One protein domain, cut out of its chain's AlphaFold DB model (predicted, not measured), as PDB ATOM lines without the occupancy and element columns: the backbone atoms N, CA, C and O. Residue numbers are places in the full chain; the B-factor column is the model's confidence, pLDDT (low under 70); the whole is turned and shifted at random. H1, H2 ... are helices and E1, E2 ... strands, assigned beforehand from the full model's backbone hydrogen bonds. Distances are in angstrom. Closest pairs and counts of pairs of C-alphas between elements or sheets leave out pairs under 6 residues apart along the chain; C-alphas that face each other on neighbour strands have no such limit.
ATOM      1  N   SER A  12     111.050 101.835 167.690       72.06
ATOM      2  CA  SER A  12     112.034 102.001 166.624       72.06
ATOM      3  C   SER A  12     111.379 102.668 165.414       72.06
ATOM      4  O   SER A  12     110.423 102.127 164.863       72.06
ATOM      5  N   ALA A  13     111.887 103.824 164.992       69.44
ATOM      6  CA  ALA A  13     111.489 104.494 163.756       69.44
ATOM      7  C   ALA A  13     112.567 104.308 162.684       69.44
ATOM      8  O   ALA A  13     113.748 104.205 163.004       69.44
ATOM      9  N   ILE A  14     112.176 104.278 161.411       70.44
ATOM     10  CA  ILE A  14     113.128 104.268 160.295       70.44
ATOM     11  C   ILE A  14     113.215 105.695 159.754       70.44
ATOM     12  O   ILE A  14     112.204 106.255 159.334       70.44
ATOM     13  N   SER A  15     114.409 106.284 159.797       64.94
ATOM     14  CA  SER A  15     114.684 107.606 159.223       64.94
ATOM     15  C   SER A  15     114.693 107.561 157.690       64.94
ATOM     16  O   SER A  15     114.806 106.491 157.092       64.94
ATOM     17  N   GLU A  16     114.654 108.726 157.039       65.38
ATOM     18  CA  GLU A  16     114.734 108.852 155.572       65.38
ATOM     19  C   GLU A  16     116.024 108.236 154.992       65.38
ATOM     20  O   GLU A  16     116.026 107.742 153.866       65.38
ATOM     21  N   ASP A  17     117.102 108.194 155.786       69.00
ATOM     22  CA  ASP A  17     118.388 107.573 155.424       69.00
ATOM     23  C   ASP A  17     118.387 106.031 155.568       69.00
ATOM     24  O   ASP A  17     119.347 105.351 155.216       69.00
ATOM     25  N   GLY A  18     117.290 105.441 156.065       67.31
ATOM     26  CA  GLY A  18     117.175 104.004 156.338       67.31
ATOM     27  C   GLY A  18     117.767 103.568 157.684       67.31
ATOM     28  O   GLY A  18     117.840 102.371 157.967       67.31
ATOM     29  N   GLU A  19     118.177 104.521 158.520       69.25
ATOM     30  CA  GLU A  19     118.679 104.274 159.872       69.25
ATOM     31  C   GLU A  19     117.543 103.958 160.852       69.25
ATOM     32  O   GLU A  19     116.479 104.579 160.812       69.25
ATOM     33  N   ILE A  20     117.785 103.010 161.763       73.81
ATOM     34  CA  ILE A  20     116.851 102.673 162.843       73.81
ATOM     35  C   ILE A  20     117.129 103.608 164.022       73.81
ATOM     36  O   ILE A  20     118.157 103.492 164.687       73.81
ATOM     37  N   LEU A  21     116.201 104.523 164.278       73.00
ATOM     38  CA  LEU A  21     116.232 105.456 165.396       73.00
ATOM     39  C   LEU A  21     115.439 104.882 166.567       73.00
ATOM     40  O   LEU A  21     114.276 104.505 166.420       73.00
ATOM     41  N   GLN A  22     116.057 104.849 167.745       78.25
ATOM     42  CA  GLN A  22     115.359 104.506 168.978       78.25
ATOM     43  C   GLN A  22     114.657 105.756 169.513       78.25
ATOM     44  O   GLN A  22     115.277 106.636 170.107       78.25
ATOM     45  N   CYS A  23     113.351 105.841 169.296       81.31
ATOM     46  CA  CYS A  23     112.536 106.975 169.697       81.31
ATOM     47  C   CYS A  23     111.851 106.704 171.036       81.31
ATOM     48  O   CYS A  23     111.318 105.626 171.276       81.31
ATOM     49  N   THR A  24     111.813 107.702 171.913       84.12
ATOM     50  CA  THR A  24     111.057 107.653 173.166       84.12
ATOM     51  C   THR A  24     109.789 108.491 173.027       84.12
ATOM     52  O   THR A  24     109.893 109.701 172.807       84.12
ATOM     53  N   PRO A  25     108.587 107.899 173.155       81.75
ATOM     54  CA  PRO A  25     107.345 108.658 173.102       81.75
ATOM     55  C   PRO A  25     107.220 109.558 174.338       81.75
ATOM     56  O   PRO A  25     107.390 109.103 175.470       81.75
ATOM     57  N   MET A  26     106.899 110.833 174.123       84.81
ATOM     58  CA  MET A  26     106.623 111.800 175.188       84.81
ATOM     59  C   MET A  26     105.126 111.859 175.484       84.81
ATOM     60  O   MET A  26     104.705 111.624 176.615       84.81
ATOM     61  N   PHE A  27     104.312 112.134 174.463       83.62
ATOM     62  CA  PHE A  27     102.856 112.137 174.573       83.62
ATOM     63  C   PHE A  27     102.194 111.862 173.222       83.62
ATOM     64  O   PHE A  27     102.825 111.899 172.167       83.62
ATOM     65  N   ARG A  28     100.897 111.554 173.268       86.00
ATOM     66  CA  ARG A  28     100.053 111.349 172.089       86.00
ATOM     67  C   ARG A  28      98.846 112.263 172.196       86.00
ATOM     68  O   ARG A  28      98.254 112.363 173.271       86.00
ATOM     69  N   CYS A  29      98.487 112.905 171.096       85.38
ATOM     70  CA  CYS A  29      97.294 113.731 171.000       85.38
ATOM     71  C   CYS A  29      96.503 113.354 169.746       85.38
ATOM     72  O   CYS A  29      97.046 112.883 168.754       85.38
ATOM     73  N   GLY A  30      95.190 113.507 169.835       85.62
ATOM     74  CA  GLY A  30      94.262 113.195 168.757       85.62
ATOM     75  C   GLY A  30      93.109 114.184 168.781       85.62
ATOM     76  O   GLY A  30      93.158 115.218 169.455       85.62
ATOM     77  N   LYS A  31      92.010 113.859 168.105       82.50
ATOM     78  CA  LYS A  31      90.809 114.705 168.131       82.50
ATOM     79  C   LYS A  31      90.331 114.954 169.573       82.50
ATOM     80  O   LYS A  31      90.262 114.007 170.357       82.50
ATOM     81  N   PRO A  32      89.960 116.198 169.940       81.88
ATOM     82  CA  PRO A  32      89.707 117.354 169.065       81.88
ATOM     83  C   PRO A  32      90.920 118.263 168.782       81.88
ATOM     84  O   PRO A  32      90.731 119.334 168.218       81.88
ATOM     85  N   TRP A  33      92.128 117.890 169.201       83.94
ATOM     86  CA  TRP A  33      93.324 118.735 169.095       83.94
ATOM     87  C   TRP A  33      93.924 118.757 167.695       83.94
ATOM     88  O   TRP A  33      94.338 119.805 167.217       83.94
ATOM     89  N   THR A  34      93.939 117.596 167.057       86.69
ATOM     90  CA  THR A  34      94.562 117.364 165.757       86.69
ATOM     91  C   THR A  34      93.588 116.646 164.830       86.69
ATOM     92  O   THR A  34      92.603 116.035 165.264       86.69
ATOM     93  N   SER A  35      93.856 116.694 163.528       82.88
ATOM     94  CA  SER A  35      93.010 116.065 162.504       82.88
ATOM     95  C   SER A  35      93.064 114.530 162.515       82.88
ATOM     96  O   SER A  35      92.147 113.882 162.001       82.88
ATOM     97  N   GLY A  36      94.086 113.950 163.147       84.94
ATOM     98  CA  GLY A  36      94.291 112.512 163.346       84.94
ATOM     99  C   GLY A  36      95.153 112.236 164.577       84.94
ATOM    100  O   GLY A  36      95.472 113.162 165.323       84.94
ATOM    101  N   ASP A  37      95.519 110.979 164.799       87.12
ATOM    102  CA  ASP A  37      96.407 110.585 165.890       87.12
ATOM    103  C   ASP A  37      97.847 111.033 165.605       87.12
ATOM    104  O   ASP A  37      98.455 110.699 164.587       87.12
ATOM    105  N   VAL A  38      98.381 111.834 166.521       87.88
ATOM    106  CA  VAL A  38      99.729 112.389 166.480       87.88
ATOM    107  C   VAL A  38     100.519 111.847 167.657       87.88
ATOM    108  O   VAL A  38     100.052 111.833 168.801       87.88
ATOM    109  N   ILE A  39     101.739 111.403 167.373       86.44
ATOM    110  CA  ILE A  39     102.704 110.974 168.377       86.44
ATOM    111  C   ILE A  39     103.839 111.980 168.434       86.44
ATOM    112  O   ILE A  39     104.407 112.357 167.411       86.44
ATOM    113  N   VAL A  40     104.161 112.400 169.651       87.94
ATOM    114  CA  VAL A  40     105.277 113.289 169.945       87.94
ATOM    115  C   VAL A  40     106.348 112.475 170.649       87.94
ATOM    116  O   VAL A  40     106.064 111.772 171.624       87.94
ATOM    117  N   TYR A  41     107.571 112.529 170.141       86.38
ATOM    118  CA  TYR A  41     108.670 111.670 170.561       86.38
ATOM    119  C   TYR A  41     110.017 112.385 170.455       86.38
ATOM    120  O   TYR A  41     110.152 113.407 169.792       86.38
ATOM    121  N   THR A  42     111.029 111.837 171.114       86.81
ATOM    122  CA  THR A  42     112.414 112.314 171.038       86.81
ATOM    123  C   THR A  42     113.342 111.153 170.709       86.81
ATOM    124  O   THR A  42     113.124 110.036 171.177       86.81
ATOM    125  N   ASP A  43     114.372 111.394 169.904       83.94
ATOM    126  CA  ASP A  43     115.457 110.438 169.659       83.94
ATOM    127  C   ASP A  43     116.577 110.547 170.716       83.94
ATOM    128  O   ASP A  43     117.571 109.831 170.650       83.94
ATOM    129  N   GLY A  44     116.426 111.443 171.701       82.19
ATOM    130  CA  GLY A  44     117.447 111.729 172.709       82.19
ATOM    131  C   GLY A  44     118.530 112.706 172.243       82.19
ATOM    132  O   GLY A  44     119.428 113.017 173.028       82.19
ATOM    133  N   SER A  45     118.448 113.223 171.013       86.00
ATOM    134  CA  SER A  45     119.316 114.309 170.563       86.00
ATOM    135  C   SER A  45     118.981 115.620 171.270       86.00
ATOM    136  O   SER A  45     117.850 115.849 171.701       86.00
ATOM    137  N   LEU A  46     119.973 116.504 171.356       86.56
ATOM    138  CA  LEU A  46     119.809 117.867 171.854       86.56
ATOM    139  C   LEU A  46     119.821 118.865 170.685       86.56
ATOM    140  O   LEU A  46     120.461 118.622 169.659       86.56
ATOM    141  N   ASP A  47     119.101 119.973 170.819       83.31
ATOM    142  CA  ASP A  47     119.206 121.120 169.918       83.31
ATOM    143  C   ASP A  47     120.366 122.063 170.294       83.31
ATOM    144  O   ASP A  47     121.148 121.789 171.205       83.31
ATOM    145  N   ASP A  48     120.511 123.153 169.535       84.75
ATOM    146  CA  ASP A  48     121.628 124.107 169.641       84.75
ATOM    147  C   ASP A  48     121.647 124.852 170.990       84.75
ATOM    148  O   ASP A  48     122.705 125.258 171.469       84.75
ATOM    149  N   GLU A  49     120.490 124.975 171.644       81.38
ATOM    150  CA  GLU A  49     120.350 125.574 172.974       81.38
ATOM    151  C   GLU A  49     120.570 124.546 174.098       81.38
ATOM    152  O   GLU A  49     120.578 124.896 175.279       81.38
ATOM    153  N   GLY A  50     120.802 123.276 173.744       80.75
ATOM    154  CA  GLY A  50     120.999 122.176 174.681       80.75
ATOM    155  C   GLY A  50     119.700 121.585 175.227       80.75
ATOM    156  O   GLY A  50     119.761 120.797 176.174       80.75
ATOM    157  N   ASN A  51     118.542 121.934 174.655       81.69
ATOM    158  CA  ASN A  51     117.275 121.308 175.030       81.69
ATOM    159  C   ASN A  51     117.085 119.986 174.279       81.69
ATOM    160  O   ASN A  51     117.714 119.725 173.255       81.69
ATOM    161  N   THR A  52     116.245 119.102 174.815       83.75
ATOM    162  CA  THR A  52     115.922 117.834 174.155       83.75
ATOM    163  C   THR A  52     115.153 118.104 172.871       83.75
ATOM    164  O   THR A  52     114.070 118.685 172.909       83.75
ATOM    165  N   ARG A  53     115.671 117.622 171.739       86.25
ATOM    166  CA  ARG A  53     115.004 117.746 170.447       86.25
ATOM    167  C   ARG A  53     113.764 116.856 170.420       86.25
ATOM    168  O   ARG A  53     113.833 115.656 170.700       86.25
ATOM    169  N   VAL A  54     112.631 117.456 170.073       86.62
ATOM    170  CA  VAL A  54     111.327 116.791 170.014       86.62
ATOM    171  C   VAL A  54     110.815 116.790 168.579       86.62
ATOM    172  O   VAL A  54     110.955 117.770 167.852       86.62
ATOM    173  N   PHE A  55     110.207 115.680 168.184       87.00
ATOM    174  CA  PHE A  55     109.606 115.446 166.881       87.00
ATOM    175  C   PHE A  55     108.138 115.083 167.065       87.00
ATOM    176  O   PHE A  55     107.754 114.491 168.076       87.00
ATOM    177  N   ALA A  56     107.315 115.409 166.075       87.81
ATOM    178  CA  ALA A  56     105.934 114.960 166.025       87.81
ATOM    179  C   ALA A  56     105.606 114.442 164.633       87.81
ATOM    180  O   ALA A  56     106.062 114.984 163.625       87.81
ATOM    181  N   SER A  57     104.805 113.389 164.573       86.75
ATOM    182  CA  SER A  57     104.340 112.825 163.309       86.75
ATOM    183  C   SER A  57     102.951 112.227 163.470       86.75
ATOM    184  O   SER A  57     102.570 111.787 164.561       86.75
ATOM    185  N   LYS A  58     102.183 112.231 162.380       87.50
ATOM    186  CA  LYS A  58     100.924 111.493 162.310       87.50
ATOM    187  C   LYS A  58     101.276 110.016 162.229       87.50
ATOM    188  O   LYS A  58     102.232 109.644 161.550       87.50
ATOM    189  N   PHE A  59     100.535 109.197 162.956       82.38
ATOM    190  CA  PHE A  59     100.727 107.754 162.962       82.38
ATOM    191  C   PHE A  59      99.371 107.062 162.966       82.38
ATOM    192  O   PHE A  59      98.373 107.620 163.423       82.38
ATOM    193  N   ASN A  60      99.336 105.825 162.482       79.25
ATOM    194  CA  ASN A  60      98.135 105.012 162.555       79.25
ATOM    195  C   ASN A  60      98.174 104.129 163.818       79.25
ATOM    196  O   ASN A  60      99.058 103.274 163.935       79.25
ATOM    197  N   PRO A  61      97.244 104.292 164.778       73.75
ATOM    198  CA  PRO A  61      97.232 103.478 165.991       73.75
ATOM    199  C   PRO A  61      96.956 101.996 165.713       73.75
ATOM    200  O   PRO A  61      97.396 101.158 166.495       73.75
ATOM    201  N   ASP A  62      96.291 101.656 164.605       73.06
ATOM    202  CA  ASP A  62      96.081 100.266 164.187       73.06
ATOM    203  C   ASP A  62      97.380  99.577 163.728       73.06
ATOM    204  O   ASP A  62      97.455  98.350 163.735       73.06
ATOM    205  N   GLU A  63      98.418 100.339 163.356       65.88
ATOM    206  CA  GLU A  63      99.737  99.799 162.983       65.88
ATOM    207  C   GLU A  63     100.610  99.463 164.202       65.88
ATOM    208  O   GLU A  63     101.621  98.771 164.064       65.88
ATOM    209  N   LEU A  64     100.202  99.866 165.411       64.12
ATOM    210  CA  LEU A  64     100.804  99.410 166.667       64.12
ATOM    211  C   LEU A  64     100.376  97.959 166.958       64.12
ATOM    212  O   LEU A  64      99.573  97.690 167.851       64.12
ATOM    213  N   VAL A  65     100.886  97.000 166.179       49.22
ATOM    214  CA  VAL A  65     100.513  95.583 166.296       49.22
ATOM    215  C   VAL A  65     101.539  94.802 167.129       49.22
ATOM    216  O   VAL A  65     102.593  94.410 166.633       49.22
ATOM    217  N   GLY A  66     101.165  94.488 168.376       50.25
ATOM    218  CA  GLY A  66     101.813  93.492 169.247       50.25
ATOM    219  C   GLY A  66     102.773  94.047 170.309       50.25
ATOM    220  O   GLY A  66     103.225  95.181 170.217       50.25
ATOM    221  N   ASP A  67     103.140  93.213 171.293       50.47
ATOM    222  CA  ASP A  67     104.216  93.438 172.289       50.47
ATOM    223  C   ASP A  67     105.625  93.611 171.664       50.47
ATOM    224  O   ASP A  67     106.641  93.576 172.359       50.47
ATOM    225  N   ALA A  68     105.712  93.739 170.339       45.97
ATOM    226  CA  ALA A  68     106.948  93.832 169.587       45.97
ATOM    227  C   ALA A  68     107.309  95.303 169.333       45.97
ATOM    228  O   ALA A  68     106.647  96.018 168.587       45.97
ATOM    229  N   GLU A  69     108.432  95.693 169.921       46.28
ATOM    230  CA  GLU A  69     109.152  96.978 169.918       46.28
ATOM    231  C   GLU A  69     109.552  97.536 168.521       46.28
ATOM    232  O   GLU A  69     110.340  98.476 168.413       46.28
ATOM    233  N   TYR A  70     109.010  96.985 167.427       47.28
ATOM    234  CA  TYR A  70     109.475  97.227 166.052       47.28
ATOM    235  C   TYR A  70     108.348  97.377 165.021       47.28
ATOM    236  O   TYR A  70     108.542  97.060 163.846       47.28
ATOM    237  N   ALA A  71     107.163  97.843 165.420       50.53
ATOM    238  CA  ALA A  71     106.186  98.285 164.431       50.53
ATOM    239  C   ALA A  71     106.785  99.476 163.669       50.53
ATOM    240  O   ALA A  71     107.004 100.539 164.248       50.53
ATOM    241  N   ALA A  72     107.088  99.277 162.384       54.62
ATOM    242  CA  ALA A  72     107.452 100.347 161.468       54.62
ATOM    243  C   ALA A  72     106.239 101.272 161.328       54.62
ATOM    244  O   ALA A  72     105.388 101.068 160.466       54.62
ATOM    245  N   LEU A  73     106.119 102.231 162.244       65.50
ATOM    246  CA  LEU A  73     105.081 103.240 162.184       65.50
ATOM    247  C   LEU A  73     105.322 104.067 160.929       65.50
ATOM    248  O   LEU A  73     106.406 104.625 160.749       65.50
ATOM    249  N   SER A  74     104.312 104.140 160.068       67.12
ATOM    250  CA  SER A  74     104.306 105.099 158.972       67.12
ATOM    251  C   SER A  74     104.163 106.489 159.587       67.12
ATOM    252  O   SER A  74     103.064 106.913 159.937       67.12
ATOM    253  N   LEU A  75     105.297 107.157 159.805       77.00
ATOM    254  CA  LEU A  75     105.339 108.510 160.341       77.00
ATOM    255  C   LEU A  75     105.132 109.493 159.196       77.00
ATOM    256  O   LEU A  75     105.991 109.656 158.330       77.00
ATOM    257  N   GLU A  76     103.970 110.132 159.185       80.62
ATOM    258  CA  GLU A  76     103.644 111.153 158.200       80.62
ATOM    259  C   GLU A  76     103.924 112.554 158.766       80.62
ATOM    260  O   GLU A  76     103.706 112.800 159.963       80.62
ATOM    261  N   PRO A  77     104.383 113.499 157.923       83.25
ATOM    262  CA  PRO A  77     104.614 114.869 158.353       83.25
ATOM    263  C   PRO A  77     103.321 115.505 158.879       83.25
ATOM    264  O   PRO A  77     102.225 115.278 158.357       83.25
ATOM    265  N   LEU A  78     103.456 116.320 159.925       83.94
ATOM    266  CA  LEU A  78     102.344 117.082 160.481       83.94
ATOM    267  C   LEU A  78     101.989 118.285 159.605       83.94
ATOM    268  O   LEU A  78     102.849 118.882 158.960       83.94
ATOM    269  N   GLU A  79     100.717 118.674 159.638       86.81
ATOM    270  CA  GLU A  79     100.287 119.967 159.107       86.81
ATOM    271  C   GLU A  79     100.570 121.072 160.134       86.81
ATOM    272  O   GLU A  79     100.565 120.817 161.338       86.81
ATOM    273  N   GLU A  80     100.762 122.312 159.673       85.06
ATOM    274  CA  GLU A  80     101.060 123.469 160.540       85.06
ATOM    275  C   GLU A  80     100.017 123.636 161.662       85.06
ATOM    276  O   GLU A  80     100.365 123.862 162.816       85.06
ATOM    277  N   GLN A  81      98.739 123.400 161.355       83.38
ATOM    278  CA  GLN A  81      97.650 123.469 162.332       83.38
ATOM    279  C   GLN A  81      97.725 122.373 163.411       83.38
ATOM    280  O   GLN A  81      97.346 122.604 164.558       83.38
ATOM    281  N   ASP A  82      98.208 121.177 163.063       87.50
ATOM    282  CA  ASP A  82      98.424 120.110 164.044       87.50
ATOM    283  C   ASP A  82      99.676 120.403 164.892       87.50
ATOM    284  O   ASP A  82      99.736 120.027 166.064       87.50
ATOM    285  N   TRP A  83     100.665 121.102 164.320       88.81
ATOM    286  CA  TRP A  83     101.869 121.524 165.034       88.81
ATOM    287  C   TRP A  83     101.551 122.563 166.114       88.81
ATOM    288  O   TRP A  83     102.012 122.406 167.241       88.81
ATOM    289  N   GLU A  84     100.662 123.526 165.838       89.56
ATOM    290  CA  GLU A  84     100.189 124.489 166.848       89.56
ATOM    291  C   GLU A  84      99.626 123.792 168.102       89.56
ATOM    292  O   GLU A  84      99.801 124.261 169.231       89.56
ATOM    293  N   ALA A  85      98.938 122.657 167.926       89.19
ATOM    294  CA  ALA A  85      98.420 121.865 169.037       89.19
ATOM    295  C   ALA A  85      99.543 121.188 169.838       89.19
ATOM    296  O   ALA A  85      99.490 121.166 171.069       89.19
ATOM    297  N   VAL A  86     100.558 120.653 169.154       89.88
ATOM    298  CA  VAL A  86     101.740 120.041 169.778       89.88
ATOM    299  C   VAL A  86     102.535 121.075 170.572       89.88
ATOM    300  O   VAL A  86     102.841 120.828 171.739       89.88
ATOM    301  N   GLU A  87     102.812 122.238 169.984       90.19
ATOM    302  CA  GLU A  87     103.516 123.343 170.644       90.19
ATOM    303  C   GLU A  87     102.781 123.799 171.900       90.19
ATOM    304  O   GLU A  87     103.387 123.958 172.957       90.19
ATOM    305  N   LEU A  88     101.456 123.926 171.817       91.38
ATOM    306  CA  LEU A  88     100.639 124.327 172.952       91.38
ATOM    307  C   LEU A  88     100.707 123.322 174.115       91.38
ATOM    308  O   LEU A  88     100.709 123.719 175.279       91.38
ATOM    309  N   ILE A  89     100.749 122.021 173.821       90.00
ATOM    310  CA  ILE A  89     100.888 120.988 174.854       90.00
ATOM    311  C   ILE A  89     102.310 120.998 175.423       90.00
ATOM    312  O   ILE A  89     102.464 120.924 176.640       90.00
ATOM    313  N   LEU A  90     103.340 121.128 174.583       89.44
ATOM    314  CA  LEU A  90     104.736 121.215 175.026       89.44
ATOM    315  C   LEU A  90     104.957 122.398 175.970       89.44
ATOM    316  O   LEU A  90     105.552 122.223 177.032       89.44
ATOM    317  N   ASP A  91     104.423 123.566 175.626       89.75
ATOM    318  CA  ASP A  91     104.509 124.765 176.455       89.75
ATOM    319  C   ASP A  91     103.816 124.566 177.814       89.75
ATOM    320  O   ASP A  91     104.371 124.899 178.864       89.75
ATOM    321  N   LEU A  92     102.657 123.893 177.828       90.25
ATOM    322  CA  LEU A  92     101.999 123.498 179.073       90.25
ATOM    323  C   LEU A  92     102.895 122.584 179.922       90.25
ATOM    324  O   LEU A  92     103.018 122.803 181.127       90.25
ATOM    325  N   MET A  93     103.509 121.559 179.324       87.62
ATOM    326  CA  MET A  93     104.395 120.641 180.051       87.62
ATOM    327  C   MET A  93     105.595 121.384 180.642       87.62
ATOM    328  O   MET A  93     105.934 121.177 181.808       87.62
ATOM    329  N   GLN A  94     106.215 122.274 179.867       84.94
ATOM    330  CA  GLN A  94     107.340 123.093 180.320       84.94
ATOM    331  C   GLN A  94     106.922 124.039 181.450       84.94
ATOM    332  O   GLN A  94     107.558 124.044 182.504       84.94
ATOM    333  N   SER A  95     105.802 124.748 181.291       87.38
ATOM    334  CA  SER A  95     105.242 125.644 182.308       87.38
ATOM    335  C   SER A  95     104.993 124.924 183.636       87.38
ATOM    336  O   SER A  95     105.349 125.427 184.699       87.38
ATOM    337  N   LEU A  96     104.434 123.712 183.593       86.25
ATOM    338  CA  LEU A  96     104.199 122.896 184.788       86.25
ATOM    339  C   LEU A  96     105.497 122.299 185.359       86.25
ATOM    340  O   LEU A  96     105.606 122.084 186.564       86.25
ATOM    341  N   THR A  97     106.508 122.048 184.527       82.88
ATOM    342  CA  THR A  97     107.825 121.585 184.999       82.88
ATOM    343  C   THR A  97     108.526 122.661 185.821       82.88
ATOM    344  O   THR A  97     109.146 122.354 186.841       82.88
ATOM    345  N   LEU A  98     108.349 123.935 185.460       79.44
ATOM    346  CA  LEU A  98     108.875 125.068 186.223       79.44
ATOM    347  C   LEU A  98     108.235 125.213 187.611       79.44
ATOM    348  O   LEU A  98     108.869 125.755 188.516       79.44
ATOM    349  N   THR A  99     107.020 124.694 187.824       78.94
ATOM    350  CA  THR A  99     106.380 124.725 189.150       78.94
ATOM    351  C   THR A  99     106.913 123.650 190.105       78.94
ATOM    352  O   THR A  99     106.455 123.580 191.244       78.94
ATOM    353  N   GLY A 100     107.862 122.809 189.673       79.25
ATOM    354  CA  GLY A 100     108.509 121.796 190.516       79.25
ATOM    355  C   GLY A 100     107.644 120.571 190.829       79.25
ATOM    356  O   GLY A 100     107.885 119.905 191.833       79.25
ATOM    357  N   MET A 101     106.628 120.285 190.007       77.94
ATOM    358  CA  MET A 101     105.781 119.099 190.173       77.94
ATOM    359  C   MET A 101     106.502 117.821 189.729       77.94
ATOM    360  O   MET A 101     107.223 117.817 188.730       77.94
ATOM    361  N   GLU A 102     106.271 116.719 190.444       79.31
ATOM    362  CA  GLU A 102     106.796 115.401 190.080       79.31
ATOM    363  C   GLU A 102     106.099 114.849 188.822       79.31
ATOM    364  O   GLU A 102     104.922 115.122 188.568       79.31
ATOM    365  N   LYS A 103     106.820 114.050 188.022       72.00
ATOM    366  CA  LYS A 103     106.358 113.530 186.717       72.00
ATOM    367  C   LYS A 103     105.033 112.759 186.811       72.00
ATOM    368  O   LYS A 103     104.174 112.913 185.940       72.00
ATOM    369  N   ASP A 104     104.863 111.956 187.860       74.94
ATOM    370  CA  ASP A 104     103.660 111.152 188.100       74.94
ATOM    371  C   ASP A 104     102.414 112.010 188.366       74.94
ATOM    372  O   ASP A 104     101.338 111.718 187.840       74.94
ATOM    373  N   GLU A 105     102.553 113.109 189.112       80.56
ATOM    374  CA  GLU A 105     101.448 114.044 189.353       80.56
ATOM    375  C   GLU A 105     101.168 114.906 188.120       80.56
ATOM    376  O   GLU A 105     100.013 115.130 187.741       80.56
ATOM    377  N   MET A 106     102.232 115.338 187.442       83.62
ATOM    378  CA  MET A 106     102.144 116.204 186.274       83.62
ATOM    379  C   MET A 106     101.363 115.548 185.133       83.62
ATOM    380  O   MET A 106     100.540 116.208 184.505       83.62
ATOM    381  N   SER A 107     101.551 114.244 184.901       80.56
ATOM    382  CA  SER A 107     100.811 113.494 183.875       80.56
ATOM    383  C   SER A 107      99.288 113.617 184.047       80.56
ATOM    384  O   SER A 107      98.569 113.943 183.098       80.56
ATOM    385  N   GLY A 108      98.789 113.449 185.279       85.56
ATOM    386  CA  GLY A 108      97.363 113.585 185.588       85.56
ATOM    387  C   GLY A 108      96.850 115.019 185.431       85.56
ATOM    388  O   GLY A 108      95.751 115.236 184.914       85.56
ATOM    389  N   VAL A 109      97.663 116.003 185.824       88.88
ATOM    390  CA  VAL A 109      97.341 117.430 185.685       88.88
ATOM    391  C   VAL A 109      97.257 117.835 184.212       88.88
ATOM    392  O   VAL A 109      96.248 118.412 183.802       88.88
ATOM    393  N   ILE A 110      98.259 117.483 183.399       88.19
ATOM    394  CA  ILE A 110      98.282 117.762 181.956       88.19
ATOM    395  C   ILE A 110      97.063 117.117 181.292       88.19
ATOM    396  O   ILE A 110      96.332 117.800 180.578       88.19
ATOM    397  N   ALA A 111      96.774 115.841 181.568       86.69
ATOM    398  CA  ALA A 111      95.606 115.158 181.010       86.69
ATOM    399  C   ALA A 111      94.281 115.846 181.386       86.69
ATOM    400  O   ALA A 111      93.404 116.027 180.534       86.69
ATOM    401  N   GLY A 112      94.138 116.281 182.641       89.56
ATOM    402  CA  GLY A 112      92.970 117.032 183.101       89.56
ATOM    403  C   GLY A 112      92.820 118.394 182.418       89.56
ATOM    404  O   GLY A 112      91.705 118.803 182.093       89.56
ATOM    405  N   ILE A 113      93.932 119.083 182.153       90.81
ATOM    406  CA  ILE A 113      93.965 120.369 181.447       90.81
ATOM    407  C   ILE A 113      93.642 120.176 179.957       90.81
ATOM    408  O   ILE A 113      92.755 120.855 179.436       90.81
ATOM    409  N   MET A 114      94.265 119.197 179.293       87.94
ATOM    410  CA  MET A 114      94.025 118.869 177.881       87.94
ATOM    411  C   MET A 114      92.573 118.463 177.612       87.94
ATOM    412  O   MET A 114      91.999 118.826 176.584       87.94
ATOM    413  N   SER A 115      91.943 117.768 178.562       87.94
ATOM    414  CA  SER A 115      90.531 117.362 178.474       87.94
ATOM    415  C   SER A 115      89.561 118.550 178.408       87.94
ATOM    416  O   SER A 115      88.411 118.388 178.008       87.94
ATOM    417  N   ARG A 116      90.005 119.755 178.793       89.75
ATOM    418  CA  ARG A 116      89.202 120.990 178.761       89.75
ATOM    419  C   ARG A 116      89.341 121.756 177.443       89.75
ATOM    420  O   ARG A 116      88.623 122.735 177.243       89.75
ATOM    421  N   GLY A 117      90.217 121.296 176.550       88.25
ATOM    422  CA  GLY A 117      90.433 121.849 175.217       88.25
ATOM    423  C   GLY A 117      91.481 122.970 175.143       88.25
ATOM    424  O   GLY A 117      91.923 123.491 176.172       88.25
ATOM    425  N   PRO A 118      91.865 123.369 173.918       86.38
ATOM    426  CA  PRO A 118      93.023 124.232 173.653       86.38
ATOM    427  C   PRO A 118      92.919 125.628 174.276       86.38
ATOM    428  O   PRO A 118      93.890 126.135 174.832       86.38
ATOM    429  N   GLU A 119      91.731 126.232 174.274       89.12
ATOM    430  CA  GLU A 119      91.518 127.560 174.868       89.12
ATOM    431  C   GLU A 119      91.772 127.576 176.381       89.12
ATOM    432  O   GLU A 119      92.294 128.551 176.927       89.12
ATOM    433  N   PHE A 120      91.434 126.484 177.076       90.94
ATOM    434  CA  PHE A 120      91.711 126.370 178.502       90.94
ATOM    435  C   PHE A 120      93.215 126.247 178.759       90.94
ATOM    436  O   PHE A 120      93.735 126.911 179.651       90.94
ATOM    437  N   VAL A 121      93.913 125.460 177.939       91.38
ATOM    438  CA  VAL A 121      95.364 125.260 178.044       91.38
ATOM    439  C   VAL A 121      96.125 126.567 177.852       91.38
ATOM    440  O   VAL A 121      96.925 126.928 178.711       91.38
ATOM    441  N   ARG A 122      95.788 127.341 176.811       90.81
ATOM    442  CA  ARG A 122      96.347 128.687 176.575       90.81
ATOM    443  C   ARG A 122      96.172 129.600 177.783       90.81
ATOM    444  O   ARG A 122      97.089 130.321 178.170       90.81
ATOM    445  N   LYS A 123      94.982 129.575 178.389       90.94
ATOM    446  CA  LYS A 123      94.695 130.369 179.585       90.94
ATOM    447  C   LYS A 123      95.548 129.923 180.772       90.94
ATOM    448  O   LYS A 123      96.048 130.780 181.491       90.94
ATOM    449  N   THR A 124      95.709 128.617 180.975       90.69
ATOM    450  CA  THR A 124      96.529 128.070 182.061       90.69
ATOM    451  C   THR A 124      97.995 128.447 181.908       90.69
ATOM    452  O   THR A 124      98.555 128.975 182.860       90.69
ATOM    453  N   ILE A 125      98.580 128.257 180.724       90.06
ATOM    454  CA  ILE A 125      99.951 128.688 180.408       90.06
ATOM    455  C   ILE A 125     100.139 130.160 180.756       90.06
ATOM    456  O   ILE A 125     101.000 130.511 181.553       90.06
ATOM    457  N   ARG A 126      99.259 131.026 180.234       88.06
ATOM    458  CA  ARG A 126      99.339 132.465 180.488       88.06
ATOM    459  C   ARG A 126      99.297 132.791 181.978       88.06
ATOM    460  O   ARG A 126     100.024 133.671 182.415       88.06
ATOM    461  N   SER A 127      98.442 132.112 182.740       87.19
ATOM    462  CA  SER A 127      98.380 132.291 184.192       87.19
ATOM    463  C   SER A 127      99.660 131.835 184.896       87.19
ATOM    464  O   SER A 127     100.071 132.494 185.835       87.19
ATOM    465  N   LEU A 128     100.302 130.756 184.442       84.19
ATOM    466  CA  LEU A 128     101.560 130.274 185.023       84.19
ATOM    467  C   LEU A 128     102.736 131.217 184.729       84.19
ATOM    468  O   LEU A 128     103.582 131.417 185.597       84.19
ATOM    469  N   SER A 129     102.775 131.818 183.537       77.88
ATOM    470  CA  SER A 129     103.824 132.772 183.159       77.88
ATOM    471  C   SER A 129     103.672 134.140 183.840       77.88
ATOM    472  O   SER A 129     104.673 134.782 184.150       77.88
ATOM    473  N   ASP A 130     102.445 134.600 184.104       67.50
ATOM    474  CA  ASP A 130     102.174 135.910 184.730       67.50
ATOM    475  C   ASP A 130     102.694 135.983 186.181       67.50
ATOM    476  O   ASP A 130     103.292 136.978 186.583       67.50
ATOM    477  N   ASP A 131     102.598 134.884 186.939       57.69
ATOM    478  CA  ASP A 131     103.107 134.782 188.318       57.69
ATOM    479  C   ASP A 131     104.643 134.932 188.429       57.69
ATOM    480  O   ASP A 131     105.173 135.163 189.520       57.69
ATOM    481  N   THR A 132     105.389 134.829 187.320       55.56
ATOM    482  CA  THR A 132     106.849 135.043 187.321       55.56
ATOM    483  C   THR A 132     107.290 136.504 187.168       55.56
ATOM    484  O   THR A 132     108.458 136.792 187.440       55.56
TER     485      THR A 132
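This is residues 12 to 132 of the 139 residues of an uncharacterized protein of Olsenella sp. An293 (UniProt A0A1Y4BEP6). A small curled sheet of four strands makes one end of the domain and three helices the other; H1 joins them, crossing the sheet with residues 82 to 90, while H2 and H3 pack on H1 away from the sheet. The 121 printed residues run E1 E2 E3 E4 H1 H2 H3, a mixed class; the antiparallel sheet, in that order, is a meander, each strand the neighbour of the one before. The whole is compact, radius of gyration of the C-alphas 15.4 A, spanning 46 by 32 by 29 A.

Find C-alpha 12 at (112.034, 102.001, 166.624), where E1, residues 12 to 14, begins. E2, residues 20 to 29, covers 23.9 A and bends by 71 degrees at residue 26; E3 is residues 38 to 42, E4 55 to 58. H1, residues 80 to 98, runs 26.9 A from (101.060, 123.469, 160.540); H2 is residues 103 to 114, and H3, 118 to 130, ends at (102.174, 135.910, 184.730).

In the strongly twisted sheet, look for three hairpins: E1 and E2 at N 13 and O 21, 2.9 A; E2 and E3 at N 26 and O 40, 2.8 A; E3 and E4 at N 41 and O 55, 2.9 A. H1 is on the sheet at a height of 10.2 A, across the strands. H1 touches H3, closest C-alphas Leu 92 and Ile 125, 5.7 A. With residues 89 to 97 alone it touches H2, its hairpin partner, closest C-alphas Met 93 and Ile 110, 7.0 A. H2 and H3 touch only at the corner, closest C-alphas Ile 113 and Val 121, 6.1 A. Every O i to N i+4 pair is within hydrogen-bond range in H3, 14 of 15 in H1 and 7 of 8 in H2.

The farthest C-alphas, Gly 18 and Asp 131, are 46.6 A apart. The printed part has no cut; the links E3 to E4 and E4 to H1 are long. The model's pLDDT is under 70 at residues 13, 15 to 19, 63 to 74 and 130 to 132.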